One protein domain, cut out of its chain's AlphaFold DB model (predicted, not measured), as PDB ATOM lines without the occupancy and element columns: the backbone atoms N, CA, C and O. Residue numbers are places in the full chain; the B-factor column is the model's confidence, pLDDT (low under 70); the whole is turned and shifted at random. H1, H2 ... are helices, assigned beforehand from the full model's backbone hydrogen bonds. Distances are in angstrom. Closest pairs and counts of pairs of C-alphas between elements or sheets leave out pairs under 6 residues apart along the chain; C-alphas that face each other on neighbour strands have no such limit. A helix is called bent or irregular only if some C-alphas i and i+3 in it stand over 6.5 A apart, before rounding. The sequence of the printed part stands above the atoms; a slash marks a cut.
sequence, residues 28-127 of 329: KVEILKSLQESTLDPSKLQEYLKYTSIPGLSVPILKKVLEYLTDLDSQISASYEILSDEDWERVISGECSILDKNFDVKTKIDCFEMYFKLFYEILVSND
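What this domain is: This is residues 28 to 127 of the 329 residues of an uncharacterized protein of Vittaforma corneae (strain ATCC 50505) (UniProt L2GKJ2). Two long helices, H3 and H5, run opposite ways side by side and make the long axis of an elongated model; at the end where H3 begins, H2 folds back along it as a helical hairpin, with H1 on the same end of H3. At the other end the short H4 packs on residues 103 to 106 of H5. H2, H3 and H5 form a loose up-and-down bundle, each running against the one before it. The printed part has 100 residues with five named helices, H1 to H5 in chain order, and no named strand; the class is all helix. The whole is loose, with a radius of gyration of the C-alphas of 15.8 A and spans of 47 by 28 by 21 A.

Where its parts are: Find C-alpha 58 at (46.472, 81.103, 119.881); from there H3, residues 58 to 82, runs 36.4 A to C-alpha 82 at (77.789, 65.100, 110.595). H5, residues 103 to 124, covers 32.2 A and ends at C-alpha 124, at (56.277, 86.802, 125.756). Look next at H2, residues 42 to 53, 19.4 A long; it is irregular, with C-alphas 43 and 46 at 7.3 A. H1, residues 28 to 37, measures 14.6 A, and H4, residues 85 to 93, measures 11.9 A.

How they stand to each other: Begin at H3, the hub, which touches H1, H2 and H5. H3 and H5 touch, closest at the C-alphas of Leu 69 and Phe 112, 6.4 A, opposite ways at a tilt of 36 degrees, only just steep. The hairpin of H2 and H3 touches, on H3 with residues 58 to 65 alone, closest at the C-alphas of Thr 52 and Ser 58, 4.0 A; its tilt of 38 degrees is only just steep. H2 and H5 are close but not clearly touching, with their closest C-alphas, Leu 49 and Phe 119, 7.8 A apart. H1 touches residues 60 to 64 of H3 alone, closest at the C-alphas of Leu 35 and Lys 64, 6.9 A, the same way at a shallow tilt of 28 degrees. H4 touches H5, closest at the C-alphas of Val 91 and Lys 106, 5.6 A, at a steep tilt of 58 degrees. The helix packing is mostly crossed, with 1 of 4 touching pairs at a shallow tilt. H1 is apart from H2, H4 and H5. In H1, H3, H4 and H5 every O i to N i+4 pair is within hydrogen-bond range; in H2 3 of 8 are, beside 6 of 9 O i to N i+3 pairs.

The domain as a whole: The C-alphas of Val 29 and Glu 86 are the two farthest apart, 48.1 A. The printed part has no cut and no long link; the link from H4 to H5, 9 residues, is short. The mean pLDDT of the printed part is 92.7, and no printed residue is under 70.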
ATOM      1  N   LYS A  28      37.417  80.202 111.691       91.88
ATOM      2  CA  LYS A  28      38.170  79.624 112.822       91.88
ATOM      3  C   LYS A  28      38.248  78.098 112.739       91.88
ATOM      4  O   LYS A  28      39.318  77.522 112.917       91.88
ATOM      5  N   VAL A  29      37.121  77.435 112.471       92.19
ATOM      6  CA  VAL A  29      37.060  75.970 112.341       92.19
ATOM      7  C   VAL A  29      37.889  75.483 111.154       92.19
ATOM      8  O   VAL A  29      38.538  74.446 111.253       92.19
ATOM      9  N   GLU A  30      37.891  76.216 110.044       91.75
ATOM     10  CA  GLU A  30      38.658  75.873 108.845       91.75
ATOM     11  C   GLU A  30      40.172  75.966 109.088       91.75
ATOM     12  O   GLU A  30      40.900  75.039 108.735       91.75
ATOM     13  N   ILE A  31      40.629  77.000 109.805       91.31
ATOM     14  CA  ILE A  31      42.024  77.117 110.261       91.31
ATOM     15  C   ILE A  31      42.390  75.963 111.203       91.31
ATOM     16  O   ILE A  31      43.437  75.340 111.057       91.31
ATOM     17  N   LEU A  32      41.535  75.634 112.173       91.62
ATOM     18  CA  LEU A  32      41.826  74.536 113.102       91.62
ATOM     19  C   LEU A  32      41.929  73.183 112.388       91.62
ATOM     20  O   LEU A  32      42.808  72.390 112.721       91.62
ATOM     21  N   LYS A  33      41.075  72.934 111.389       90.81
ATOM     22  CA  LYS A  33      41.165  71.734 110.549       90.81
ATOM     23  C   LYS A  33      42.457  71.710 109.739       90.81
ATOM     24  O   LYS A  33      43.140  70.688 109.735       90.81
ATOM     25  N   SER A  34      42.850  72.832 109.130       89.62
ATOM     26  CA  SER A  34      44.086  72.882 108.338       89.62
ATOM     27  C   SER A  34      45.333  72.600 109.187       89.62
ATOM     28  O   SER A  34      46.230  71.885 108.736       89.62
ATOM     29  N   LEU A  35      45.366  73.075 110.440       89.56
ATOM     30  CA  LEU A  35      46.452  72.798 111.390       89.56
ATOM     31  C   LEU A  35      46.526  71.317 111.804       89.56
ATOM     32  O   LEU A  35      47.613  70.823 112.115       89.56
ATOM     33  N   GLN A  36      45.395  70.604 111.813       87.44
ATOM     34  CA  GLN A  36      45.333  69.178 112.155       87.44
ATOM     35  C   GLN A  36      45.743  68.272 110.991       87.44
ATOM     36  O   GLN A  36      46.435  67.282 111.209       87.44
ATOM     37  N   GLU A  37      45.323  68.599 109.769       81.38
ATOM     38  CA  GLU A  37      45.407  67.689 108.618       81.38
ATOM     39  C   GLU A  37      46.736  67.765 107.848       81.38
ATOM     40  O   GLU A  37      47.070  66.831 107.120       81.38
ATOM     41  N   SER A  38      47.507  68.848 107.993       70.94
ATOM     42  CA  SER A  38      48.673  69.117 107.138       70.94
ATOM     43  C   SER A  38      49.989  69.322 107.895       70.94
ATOM     44  O   SER A  38      50.026  69.715 109.070       70.94
ATOM     45  N   THR A  39      51.101  69.054 107.204       80.12
ATOM     46  CA  THR A  39      52.398  69.644 107.545       80.12
ATOM     47  C   THR A  39      52.291  71.156 107.363       80.12
ATOM     48  O   THR A  39      51.714  71.635 106.386       80.12
ATOM     49  N   LEU A  40      52.788  71.917 108.339       83.00
ATOM     50  CA  LEU A  40      52.670  73.372 108.329       83.00
ATOM     51  C   LEU A  40      53.421  73.937 107.112       83.00
ATOM     52  O   LEU A  40      54.623  73.727 106.981       83.00
ATOM     53  N   ASP A  41      52.711  74.645 106.234       84.12
ATOM     54  CA  ASP A  41      53.307  75.335 105.086       84.12
ATOM     55  C   ASP A  41      54.140  76.534 105.581       84.12
ATOM     56  O   ASP A  41      53.560  77.486 106.125       84.12
ATOM     57  N   PRO A  42      55.476  76.535 105.392       83.56
ATOM     58  CA  PRO A  42      56.336  77.613 105.872       83.56
ATOM     59  C   PRO A  42      55.973  78.970 105.272       83.56
ATOM     60  O   PRO A  42      56.181  79.988 105.924       83.56
ATOM     61  N   SER A  43      55.396  79.012 104.065       86.00
ATOM     62  CA  SER A  43      54.985  80.267 103.423       86.00
ATOM     63  C   SER A  43      53.790  80.931 104.119       86.00
ATOM     64  O   SER A  43      53.624  82.148 104.040       86.00
ATOM     65  N   LYS A  44      52.991  80.153 104.862       87.31
ATOM     66  CA  LYS A  44      51.804  80.618 105.599       87.31
ATOM     67  C   LYS A  44      52.071  80.887 107.074       87.31
ATOM     68  O   LYS A  44      51.185  81.354 107.784       87.31
ATOM     69  N   LEU A  45      53.275  80.607 107.568       86.88
ATOM     70  CA  LEU A  45      53.564  80.662 109.000       86.88
ATOM     71  C   LEU A  45      53.399  82.080 109.566       86.88
ATOM     72  O   LEU A  45      52.780  82.253 110.613       86.88
ATOM     73  N   GLN A  46      53.843  83.106 108.832       87.88
ATOM     74  CA  GLN A  46      53.599  84.505 109.208       87.88
ATOM     75  C   GLN A  46      52.106  84.855 109.256       87.88
ATOM     76  O   GLN A  46      51.692  85.669 110.078       87.88
ATOM     77  N   GLU A  47      51.293  84.266 108.379       88.62
ATOM     78  CA  GLU A  47      49.845  84.469 108.378       88.62
ATOM     79  C   GLU A  47      49.207  83.817 109.607       88.62
ATOM     80  O   GLU A  47      48.476  84.482 110.339       88.62
ATOM     81  N   TYR A  48      49.553  82.561 109.903       90.12
ATOM     82  CA  TYR A  48      49.054  81.872 111.092       90.12
ATOM     83  C   TYR A  48      49.414  82.609 112.379       90.12
ATOM     84  O   TYR A  48      48.568  82.768 113.257       90.12
ATOM     85  N   LEU A  49      50.637  83.129 112.482       89.69
ATOM     86  CA  LEU A  49      51.059  83.883 113.657       89.69
ATOM     87  C   LEU A  49      50.233  85.162 113.883       89.69
ATOM     88  O   LEU A  49      50.008  85.525 115.035       89.69
ATOM     89  N   LYS A  50      49.673  85.785 112.836       88.88
ATOM     90  CA  LYS A  50      48.734  86.917 112.988       88.88
ATOM     91  C   LYS A  50      47.413  86.504 113.635       88.88
ATOM     92  O   LYS A  50      46.792  87.317 114.309       88.88
ATOM     93  N   TYR A  51      46.993  85.249 113.476       91.38
ATOM     94  CA  TYR A  51      45.769  84.730 114.092       91.38
ATOM     95  C   TYR A  51      45.946  84.357 115.571       91.38
ATOM     96  O   TYR A  51      44.974  83.973 116.221       91.38
ATOM     97  N   THR A  52      47.150  84.495 116.139       92.12
ATOM     98  CA  THR A  52      47.389  84.216 117.566       92.12
ATOM     99  C   THR A  52      46.727  85.232 118.498       92.12
ATOM    100  O   THR A  52      46.455  84.903 119.648       92.12
ATOM    101  N   SER A  53      46.373  86.423 118.008       89.50
ATOM    102  CA  SER A  53      45.562  87.390 118.757       89.50
ATOM    103  C   SER A  53      44.088  86.979 118.878       89.50
ATOM    104  O   SER A  53      43.361  87.529 119.702       89.50
ATOM    105  N   ILE A  54      43.626  86.001 118.088       90.38
ATOM    106  CA  ILE A  54      42.223  85.585 118.049       90.38
ATOM    107  C   ILE A  54      41.952  84.546 119.153       90.38
ATOM    108  O   ILE A  54      42.557  83.462 119.150       90.38
ATOM    109  N   PRO A  55      40.989  84.798 120.066       88.94
ATOM    110  CA  PRO A  55      40.640  83.852 121.120       88.94
ATOM    111  C   PRO A  55      40.260  82.472 120.568       88.94
ATOM    112  O   PRO A  55      39.449  82.353 119.643       88.94
ATOM    113  N   GLY A  56      40.849  81.431 121.162       90.31
ATOM    114  CA  GLY A  56      40.669  80.030 120.770       90.31
ATOM    115  C   GLY A  56      41.625  79.526 119.683       90.31
ATOM    116  O   GLY A  56      41.747  78.314 119.525       90.31
ATOM    117  N   LEU A  57      42.338  80.413 118.974       93.50
ATOM    118  CA  LEU A  57      43.304  80.029 117.935       93.50
ATOM    119  C   LEU A  57      44.766  80.080 118.398       93.50
ATOM    120  O   LEU A  57      45.573  79.309 117.884       93.50
ATOM    121  N   SER A  58      45.095  80.920 119.390       93.31
ATOM    122  CA  SER A  58      46.472  81.103 119.881       93.31
ATOM    123  C   SER A  58      47.179  79.781 120.200       93.31
ATOM    124  O   SER A  58      48.139  79.410 119.529       93.31
ATOM    125  N   VAL A  59      46.674  79.010 121.168       94.56
ATOM    126  CA  VAL A  59      47.357  77.791 121.640       94.56
ATOM    127  C   VAL A  59      47.524  76.732 120.535       94.56
ATOM    128  O   VAL A  59      48.641  76.235 120.387       94.56
ATOM    129  N   PRO A  60      46.492  76.373 119.738       94.88
ATOM    130  CA  PRO A  60      46.661  75.431 118.629       94.88
ATOM    131  C   PRO A  60      47.709  75.872 117.602       94.88
ATOM    132  O   PRO A  60      48.541  75.061 117.196       94.88
ATOM    133  N   ILE A  61      47.701  77.153 117.218       95.06
ATOM    134  CA  ILE A  61      48.670  77.704 116.265       95.06
ATOM    135  C   ILE A  61      50.076  77.643 116.849       95.06
ATOM    136  O   ILE A  61      50.986  77.129 116.202       95.06
ATOM    137  N   LEU A  62      50.256  78.121 118.081       95.94
ATOM    138  CA  LEU A  62      51.572  78.176 118.706       95.94
ATOM    139  C   LEU A  62      52.170  76.780 118.902       95.94
ATOM    140  O   LEU A  62      53.360  76.593 118.667       95.94
ATOM    141  N   LYS A  63      51.352  75.779 119.253       96.00
ATOM    142  CA  LYS A  63      51.799  74.379 119.313       96.00
ATOM    143  C   LYS A  63      52.258  73.869 117.951       96.00
ATOM    144  O   LYS A  63      53.329  73.279 117.865       96.00
ATOM    145  N   LYS A  64      51.501  74.142 116.886       94.69
ATOM    146  CA  LYS A  64      51.863  73.701 115.533       94.69
ATOM    147  C   LYS A  64      53.142  74.374 115.019       94.69
ATOM    148  O   LYS A  64      53.967  73.724 114.382       94.69
ATOM    149  N   VAL A  65      53.327  75.659 115.317       95.31
ATOM    150  CA  VAL A  65      54.567  76.385 114.995       95.31
ATOM    151  C   VAL A  65      55.745  75.826 115.793       95.31
ATOM    152  O   VAL A  65      56.812  75.617 115.222       95.31
ATOM    153  N   LEU A  66      55.554  75.518 117.079       96.81
ATOM    154  CA  LEU A  66      56.591  74.892 117.895       96.81
ATOM    155  C   LEU A  66      57.000  73.520 117.346       96.81
ATOM    156  O   LEU A  66      58.192  73.231 117.282       96.81
ATOM    157  N   GLU A  67      56.039  72.690 116.937       96.00
ATOM    158  CA  GLU A  67      56.303  71.394 116.295       96.00
ATOM    159  C   GLU A  67      57.164  71.563 115.038       96.00
ATOM    160  O   GLU A  67      58.172  70.876 114.887       96.00
ATOM    161  N   TYR A  68      56.817  72.524 114.177       95.75
ATOM    162  CA  TYR A  68      57.592  72.833 112.976       95.75
ATOM    163  C   TYR A  68      59.022  73.298 113.296       95.75
ATOM    164  O   TYR A  68      59.984  72.783 112.730       95.75
ATOM    165  N   LEU A  69      59.185  74.232 114.239       97.19
ATOM    166  CA  LEU A  69      60.508  74.710 114.659       97.19
ATOM    167  C   LEU A  69      61.354  73.601 115.296       97.19
ATOM    168  O   LEU A  69      62.564  73.550 115.096       97.19
ATOM    169  N   THR A  70      60.723  72.702 116.046       97.62
ATOM    170  CA  THR A  70      61.385  71.552 116.668       97.62
ATOM    171  C   THR A  70      61.895  70.562 115.619       97.62
ATOM    172  O   THR A  70      62.997  70.027 115.761       97.62
ATOM    173  N   ASP A  71      61.117  70.326 114.560       96.69
ATOM    174  CA  ASP A  71      61.537  69.492 113.433       96.69
ATOM    175  C   ASP A  71      62.727  70.118 112.690       96.69
ATOM    176  O   ASP A  71      63.740  69.448 112.481       96.69
ATOM    177  N   LEU A  72      62.670  71.424 112.398       97.19
ATOM    178  CA  LEU A  72      63.804  72.149 111.819       97.19
ATOM    179  C   LEU A  72      65.062  72.044 112.692       97.19
ATOM    180  O   LEU A  72      66.123  71.696 112.183       97.19
ATOM    181  N   ASP A  73      64.954  72.295 113.998       98.38
ATOM    182  CA  ASP A  73      66.096  72.220 114.918       98.38
ATOM    183  C   ASP A  73      66.681  70.806 115.003       98.38
ATOM    184  O   ASP A  73      67.897  70.635 115.086       98.38
ATOM    185  N   SER A  74      65.835  69.777 114.929       97.56
ATOM    186  CA  SER A  74      66.281  68.380 114.892       97.56
ATOM    187  C   SER A  74      67.105  68.091 113.638       97.56
ATOM    188  O   SER A  74      68.171  67.482 113.729       97.56
ATOM    189  N   GLN A  75      66.658  68.575 112.476       97.56
ATOM    190  CA  GLN A  75      67.398  68.437 111.220       97.56
ATOM    191  C   GLN A  75      68.717  69.224 111.243       97.56
ATOM    192  O   GLN A  75      69.750  68.690 110.846       97.56
ATOM    193  N   ILE A  76      68.705  70.459 111.755       97.94
ATOM    194  CA  ILE A  76      69.906  71.299 111.890       97.94
ATOM    195  C   ILE A  76      70.914  70.650 112.847       97.94
ATOM    196  O   ILE A  76      72.096  70.563 112.526       97.94
ATOM    197  N   SER A  77      70.448  70.148 113.995       96.81
ATOM    198  CA  SER A  77      71.284  69.461 114.986       96.81
ATOM    199  C   SER A  77      71.942  68.213 114.389       96.81
ATOM    200  O   SER A  77      73.137  68.006 114.578       96.81
ATOM    201  N   ALA A  78      71.198  67.418 113.612       96.81
ATOM    202  CA  ALA A  78      71.750  66.257 112.917       96.81
ATOM    203  C   ALA A  78      72.790  66.648 111.852       96.81
ATOM    204  O   ALA A  78      73.814  65.982 111.723       96.81
ATOM    205  N   SER A  79      72.564  67.734 111.103       97.31
ATOM    206  CA  SER A  79      73.555  68.242 110.147       97.31
ATOM    207  C   SER A  79      74.826  68.733 110.840       97.31
ATOM    208  O   SER A  79      75.915  68.403 110.380       97.31
ATOM    209  N   TYR A  80      74.703  69.455 111.957       96.88
ATOM    210  CA  TYR A  80      75.845  69.920 112.750       96.88
ATOM    211  C   TYR A  80      76.737  68.765 113.226       96.88
ATOM    212  O   TYR A  80      77.954  68.873 113.195       96.88
ATOM    213  N   GLU A  81      76.143  67.637 113.624       95.19
ATOM    214  CA  GLU A  81      76.898  66.472 114.106       95.19
ATOM    215  C   GLU A  81      77.641  65.702 113.000       95.19
ATOM    216  O   GLU A  81      78.557  64.936 113.301       95.19
ATOM    217  N   ILE A  82      77.245  65.864 111.732       96.75
ATOM    218  CA  ILE A  82      77.789  65.100 110.595       96.75
ATOM    219  C   ILE A  82      78.769  65.932 109.760       96.75
ATOM    220  O   ILE A  82      79.698  65.374 109.166       96.75
ATOM    221  N   LEU A  83      78.552  67.244 109.661       96.31
ATOM    222  CA  LEU A  83      79.413  68.137 108.891       96.31
ATOM    223  C   LEU A  83      80.765  68.339 109.586       96.31
ATOM    224  O   LEU A  83      80.868  68.290 110.808       96.31
ATOM    225  N   SER A  84      81.816  68.568 108.794       96.69
ATOM    226  CA  SER A  84      83.090  69.043 109.337       96.69
ATOM    227  C   SER A  84      82.961  70.495 109.795       96.69
ATOM    228  O   SER A  84      82.125  71.234 109.273       96.69
ATOM    229  N   ASP A  85      83.842  70.927 110.697       96.38
ATOM    230  CA  ASP A  85      83.877  72.317 111.170       96.38
ATOM    231  C   ASP A  85      83.990  73.319 110.004       96.38
ATOM    232  O   ASP A  85      83.289  74.323 109.983       96.38
ATOM    233  N   GLU A  86      84.800  73.015 108.980       95.56
ATOM    234  CA  GLU A  86      84.941  73.853 107.777       95.56
ATOM    235  C   GLU A  86      83.648  73.944 106.947       95.56
ATOM    236  O   GLU A  86      83.299  75.015 106.448       95.56
ATOM    237  N   ASP A  87      82.936  72.824 106.770       95.94
ATOM    238  CA  ASP A  87      81.674  72.809 106.025       95.94
ATOM    239  C   ASP A  87      80.562  73.502 106.830       95.94
ATOM    240  O   ASP A  87      79.735  74.198 106.239       95.94
ATOM    241  N   TRP A  88      80.547  73.349 108.159       96.69
ATOM    242  CA  TRP A  88      79.623  74.060 109.041       96.69
ATOM    243  C   TRP A  88      79.866  75.571 109.020       96.69
ATOM    244  O   TRP A  88      78.917  76.332 108.839       96.69
ATOM    245  N   GLU A  89      81.128  75.998 109.118       95.81
ATOM    246  CA  GLU A  89      81.508  77.412 109.054       95.81
ATOM    247  C   GLU A  89      81.052  78.044 107.731       95.81
ATOM    248  O   GLU A  89      80.447  79.113 107.729       95.81
ATOM    249  N   ARG A  90      81.234  77.344 106.600       94.31
ATOM    250  CA  ARG A  90      80.747  77.807 105.287       94.31
ATOM    251  C   ARG A  90      79.224  77.966 105.241       94.31
ATOM    252  O   ARG A  90      78.712  78.872 104.581       94.31
ATOM    253  N   VAL A  91      78.487  77.074 105.907       95.38
ATOM    254  CA  VAL A  91      77.027  77.180 106.012       95.38
ATOM    255  C   VAL A  91      76.663  78.437 106.802       95.38
ATOM    256  O   VAL A  91      75.924  79.276 106.291       95.38
ATOM    257  N   ILE A  92      77.199  78.622 108.010       94.81
ATOM    258  CA  ILE A  92      76.790  79.736 108.881       94.81
ATOM    259  C   ILE A  92      77.322  81.105 108.424       94.81
ATOM    260  O   ILE A  92      76.667  82.114 108.682       94.81
ATOM    261  N   SER A  93      78.441  81.164 107.691       91.75
ATOM    262  CA  SER A  93      79.010  82.415 107.162       91.75
ATOM    263  C   SER A  93      78.196  83.025 106.013       91.75
ATOM    264  O   SER A  93      78.347  84.205 105.694       91.75
ATOM    265  N   GLY A  94      77.308  82.240 105.388       81.94
ATOM    266  CA  GLY A  94      76.521  82.670 104.231       81.94
ATOM    267  C   GLY A  94      77.254  82.570 102.891       81.94
ATOM    268  O   GLY A  94      76.707  82.989 101.874       81.94
ATOM    269  N   GLU A  95      78.445  81.971 102.860       87.06
ATOM    270  CA  GLU A  95      79.205  81.701 101.626       87.06
ATOM    271  C   GLU A  95      78.627  80.528 100.806       87.06
ATOM    272  O   GLU A  95      79.059  80.252  99.684       87.06
ATOM    273  N   CYS A  96      77.626  79.839 101.352       87.06
ATOM    274  CA  CYS A  96      76.957  78.699 100.739       87.06
ATOM    275  C   CYS A  96      76.061  79.132  99.557       87.06
ATOM    276  O   CYS A  96      74.996  79.726  99.740       87.06
ATOM    277  N   SER A  97      76.487  78.832  98.325       88.06
ATOM    278  CA  SER A  97      75.697  79.089  97.107       88.06
ATOM    279  C   SER A  97      74.622  78.019  96.871       88.06
ATOM    280  O   SER A  97      74.724  76.921  97.402       88.06
ATOM    281  N   ILE A  98      73.648  78.279  95.988       87.06
ATOM    282  CA  ILE A  98      72.585  77.313  95.613       87.06
ATOM    283  C   ILE A  98      73.152  75.986  95.064       87.06
ATOM    284  O   ILE A  98      72.492  74.952  95.125       87.06
ATOM    285  N   LEU A  99      74.372  76.003  94.519       87.19
ATOM    286  CA  LEU A  99      75.044  74.815  93.984       87.19
ATOM    287  C   LEU A  99      75.814  74.021  95.051       87.19
ATOM    288  O   LEU A  99      76.324  72.942  94.754       87.19
ATOM    289  N   ASP A 100      75.938  74.551  96.268       91.12
ATOM    290  CA  ASP A 100      76.606  73.869  97.369       91.12
ATOM    291  C   ASP A 100      75.727  72.718  97.889       91.12
ATOM    292  O   ASP A 100      74.520  72.865  98.093       91.12
ATOM    293  N   LYS A 101      76.350  71.563  98.144       92.06
ATOM    294  CA  LYS A 101      75.691  70.368  98.694       92.06
ATOM    295  C   LYS A 101      74.979  70.639 100.031       92.06
ATOM    296  O   LYS A 101      74.037  69.925 100.360       92.06
ATOM    297  N   ASN A 102      75.413  71.656 100.783       94.50
ATOM    298  CA  ASN A 102      74.886  71.998 102.105       94.50
ATOM    299  C   ASN A 102      73.878  73.167 102.083       94.50
ATOM    300  O   ASN A 102      73.426  73.606 103.143       94.50
ATOM    301  N   PHE A 103      73.480  73.659 100.902       94.62
ATOM    302  CA  PHE A 103      72.568  74.805 100.765       94.62
ATOM    303  C   PHE A 103      71.194  74.592 101.430       94.62
ATOM    304  O   PHE A 103      70.582  75.526 101.954       94.62
ATOM    305  N   ASP A 104      70.711  73.349 101.473       95.62
ATOM    306  CA  ASP A 104      69.473  72.993 102.176       95.62
ATOM    307  C   ASP A 104      69.575  73.248 103.694       95.62
ATOM    308  O   ASP A 104      68.654  73.793 104.303       95.62
ATOM    309  N   VAL A 105      70.729  72.950 104.306       96.38
ATOM    310  CA  VAL A 105      70.983  73.226 105.732       96.38
ATOM    311  C   VAL A 105      70.960  74.729 105.991       96.38
ATOM    312  O   VAL A 105      70.315  75.176 106.940       96.38
ATOM    313  N   LYS A 106      71.582  75.521 105.105       96.06
ATOM    314  CA  LYS A 106      71.537  76.988 105.179       96.06
ATOM    315  C   LYS A 106      70.104  77.512 105.169       96.06
ATOM    316  O   LYS A 106      69.729  78.308 106.026       96.06
ATOM    317  N   THR A 107      69.292  77.022 104.235       95.25
ATOM    318  CA  THR A 107      67.892  77.442 104.086       95.25
ATOM    319  C   THR A 107      67.071  77.122 105.341       95.25
ATOM    320  O   THR A 107      66.247  77.930 105.771       95.25
ATOM    321  N   LYS A 108      67.319  75.967 105.975       96.25
ATOM    322  CA  LYS A 108      66.675  75.593 107.245       96.25
ATOM    323  C   LYS A 108      67.096  76.494 108.398       96.25
ATOM    324  O   LYS A 108      66.227  76.894 109.168       96.25
ATOM    325  N   ILE A 109      68.382  76.832 108.502       97.06
ATOM    326  CA  ILE A 109      68.890  77.765 109.520       97.06
ATOM    327  C   ILE A 109      68.231  79.137 109.358       97.06
ATOM    328  O   ILE A 109      67.691  79.661 110.328       97.06
ATOM    329  N   ASP A 110      68.181  79.673 108.137       94.81
ATOM    330  CA  ASP A 110      67.566  80.982 107.869       94.81
ATOM    331  C   ASP A 110      66.073  80.996 108.216       94.81
ATOM    332  O   ASP A 110      65.572  81.928 108.854       94.81
ATOM    333  N   CYS A 111      65.360  79.931 107.840       94.94
ATOM    334  CA  CYS A 111      63.956  79.746 108.189       94.94
ATOM    335  C   CYS A 111      63.763  79.666 109.713       94.94
ATOM    336  O   CYS A 111      62.894  80.343 110.269       94.94
ATOM    337  N   PHE A 112      64.602  78.878 110.395       97.25
ATOM    338  CA  PHE A 112      64.563  78.717 111.842       97.25
ATOM    339  C   PHE A 112      64.818  80.043 112.560       97.25
ATOM    340  O   PHE A 112      64.018  80.421 113.409       97.25
ATOM    341  N   GLU A 113      65.871  80.788 112.212       95.81
ATOM    342  CA  GLU A 113      66.198  82.066 112.856       95.81
ATOM    343  C   GLU A 113      65.084  83.104 112.710       95.81
ATOM    344  O   GLU A 113      64.741  83.789 113.682       95.81
ATOM    345  N   MET A 114      64.520  83.227 111.503       93.44
ATOM    346  CA  MET A 114      63.435  84.166 111.223       93.44
ATOM    347  C   MET A 114      62.223  83.867 112.109       93.44
ATOM    348  O   MET A 114      61.683  84.764 112.761       93.44
ATOM    349  N   TYR A 115      61.804  82.603 112.157       95.12
ATOM    350  CA  TYR A 115      60.610  82.214 112.894       95.12
ATOM    351  C   TYR A 115      60.834  82.069 114.394       95.12
ATOM    352  O   TYR A 115      59.912  82.353 115.151       95.12
ATOM    353  N   PHE A 116      62.035  81.716 114.847       96.94
ATOM    354  CA  PHE A 116      62.381  81.659 116.265       96.94
ATOM    355  C   PHE A 116      62.162  83.015 116.943       96.94
ATOM    356  O   PHE A 116      61.509  83.082 117.985       96.94
ATOM    357  N   LYS A 117      62.662  84.104 116.338       94.06
ATOM    358  CA  LYS A 117      62.534  85.465 116.891       94.06
ATOM    359  C   LYS A 117      61.076  85.908 116.953       94.06
ATOM    360  O   LYS A 117      60.598  86.290 118.017       94.06
ATOM    361  N   LEU A 118      60.357  85.768 115.839       93.19
ATOM    362  CA  LEU A 118      58.942  86.129 115.760       93.19
ATOM    363  C   LEU A 118      58.087  85.305 116.736       93.19
ATOM    364  O   LEU A 118      57.206  85.833 117.410       93.19
ATOM    365  N   PHE A 119      58.355  84.003 116.841       95.88
ATOM    366  CA  PHE A 119      57.645  83.122 117.759       95.88
ATOM    367  C   PHE A 119      57.905  83.502 119.219       95.88
ATOM    368  O   PHE A 119      56.961  83.583 120.001       95.88
ATOM    369  N   TYR A 120      59.156  83.802 119.579       95.38
ATOM    370  CA  TYR A 120      59.510  84.285 120.911       95.38
ATOM    371  C   TYR A 120      58.761  85.572 121.292       95.38
ATOM    372  O   TYR A 120      58.181  85.628 122.377       95.38
ATOM    373  N   GLU A 121      58.715  86.571 120.406       94.19
ATOM    374  CA  GLU A 121      57.993  87.835 120.634       94.19
ATOM    375  C   GLU A 121      56.502  87.605 120.932       94.19
ATOM    376  O   GLU A 121      55.912  88.239 121.815       94.19
ATOM    377  N   ILE A 122      55.893  86.640 120.244       95.06
ATOM    378  CA  ILE A 122      54.498  86.264 120.481       95.06
ATOM    379  C   ILE A 122      54.357  85.532 121.818       95.06
ATOM    380  O   ILE A 122      53.434  85.833 122.576       95.06
ATOM    381  N   LEU A 123      55.268  84.612 122.155       96.00
ATOM    382  CA  LEU A 123      55.228  83.897 123.433       96.00
ATOM    383  C   LEU A 123      55.283  84.855 124.626       96.00
ATOM    384  O   LEU A 123      54.471  84.719 125.535       96.00
ATOM    385  N   VAL A 124      56.176  85.851 124.627       93.88
ATOM    386  CA  VAL A 124      56.277  86.802 125.756       93.88
ATOM    387  C   VAL A 124      55.070  87.730 125.889       93.88
ATOM    388  O   VAL A 124      54.873  88.321 126.947       93.88
ATOM    389  N   SER A 125      54.250  87.823 124.842       92.62
ATOM    390  CA  SER A 125      52.999  88.585 124.838       92.62
ATOM    391  C   SER A 125      51.794  87.766 125.326       92.62
ATOM    392  O   SER A 125      50.711  88.320 125.508       92.62
ATOM    393  N   ASN A 126      51.949  86.451 125.523       93.88
ATOM    394  CA  ASN A 126      50.892  85.553 125.987       93.88
ATOM    395  C   ASN A 126      50.978  85.298 127.502       93.88
ATOM    396  O   ASN A 126      51.996  85.536 128.151       93.88
ATOM    397  N   ASP A 127      49.892  84.763 128.068       95.19
ATOM    398  CA  ASP A 127      49.865  84.311 129.458       95.19
ATOM    399  C   ASP A 127      50.921  83.221 129.720       95.19
ATOM    400  O   ASP A 127      51.016  82.224 128.996       95.19
TER     401      ASP A 127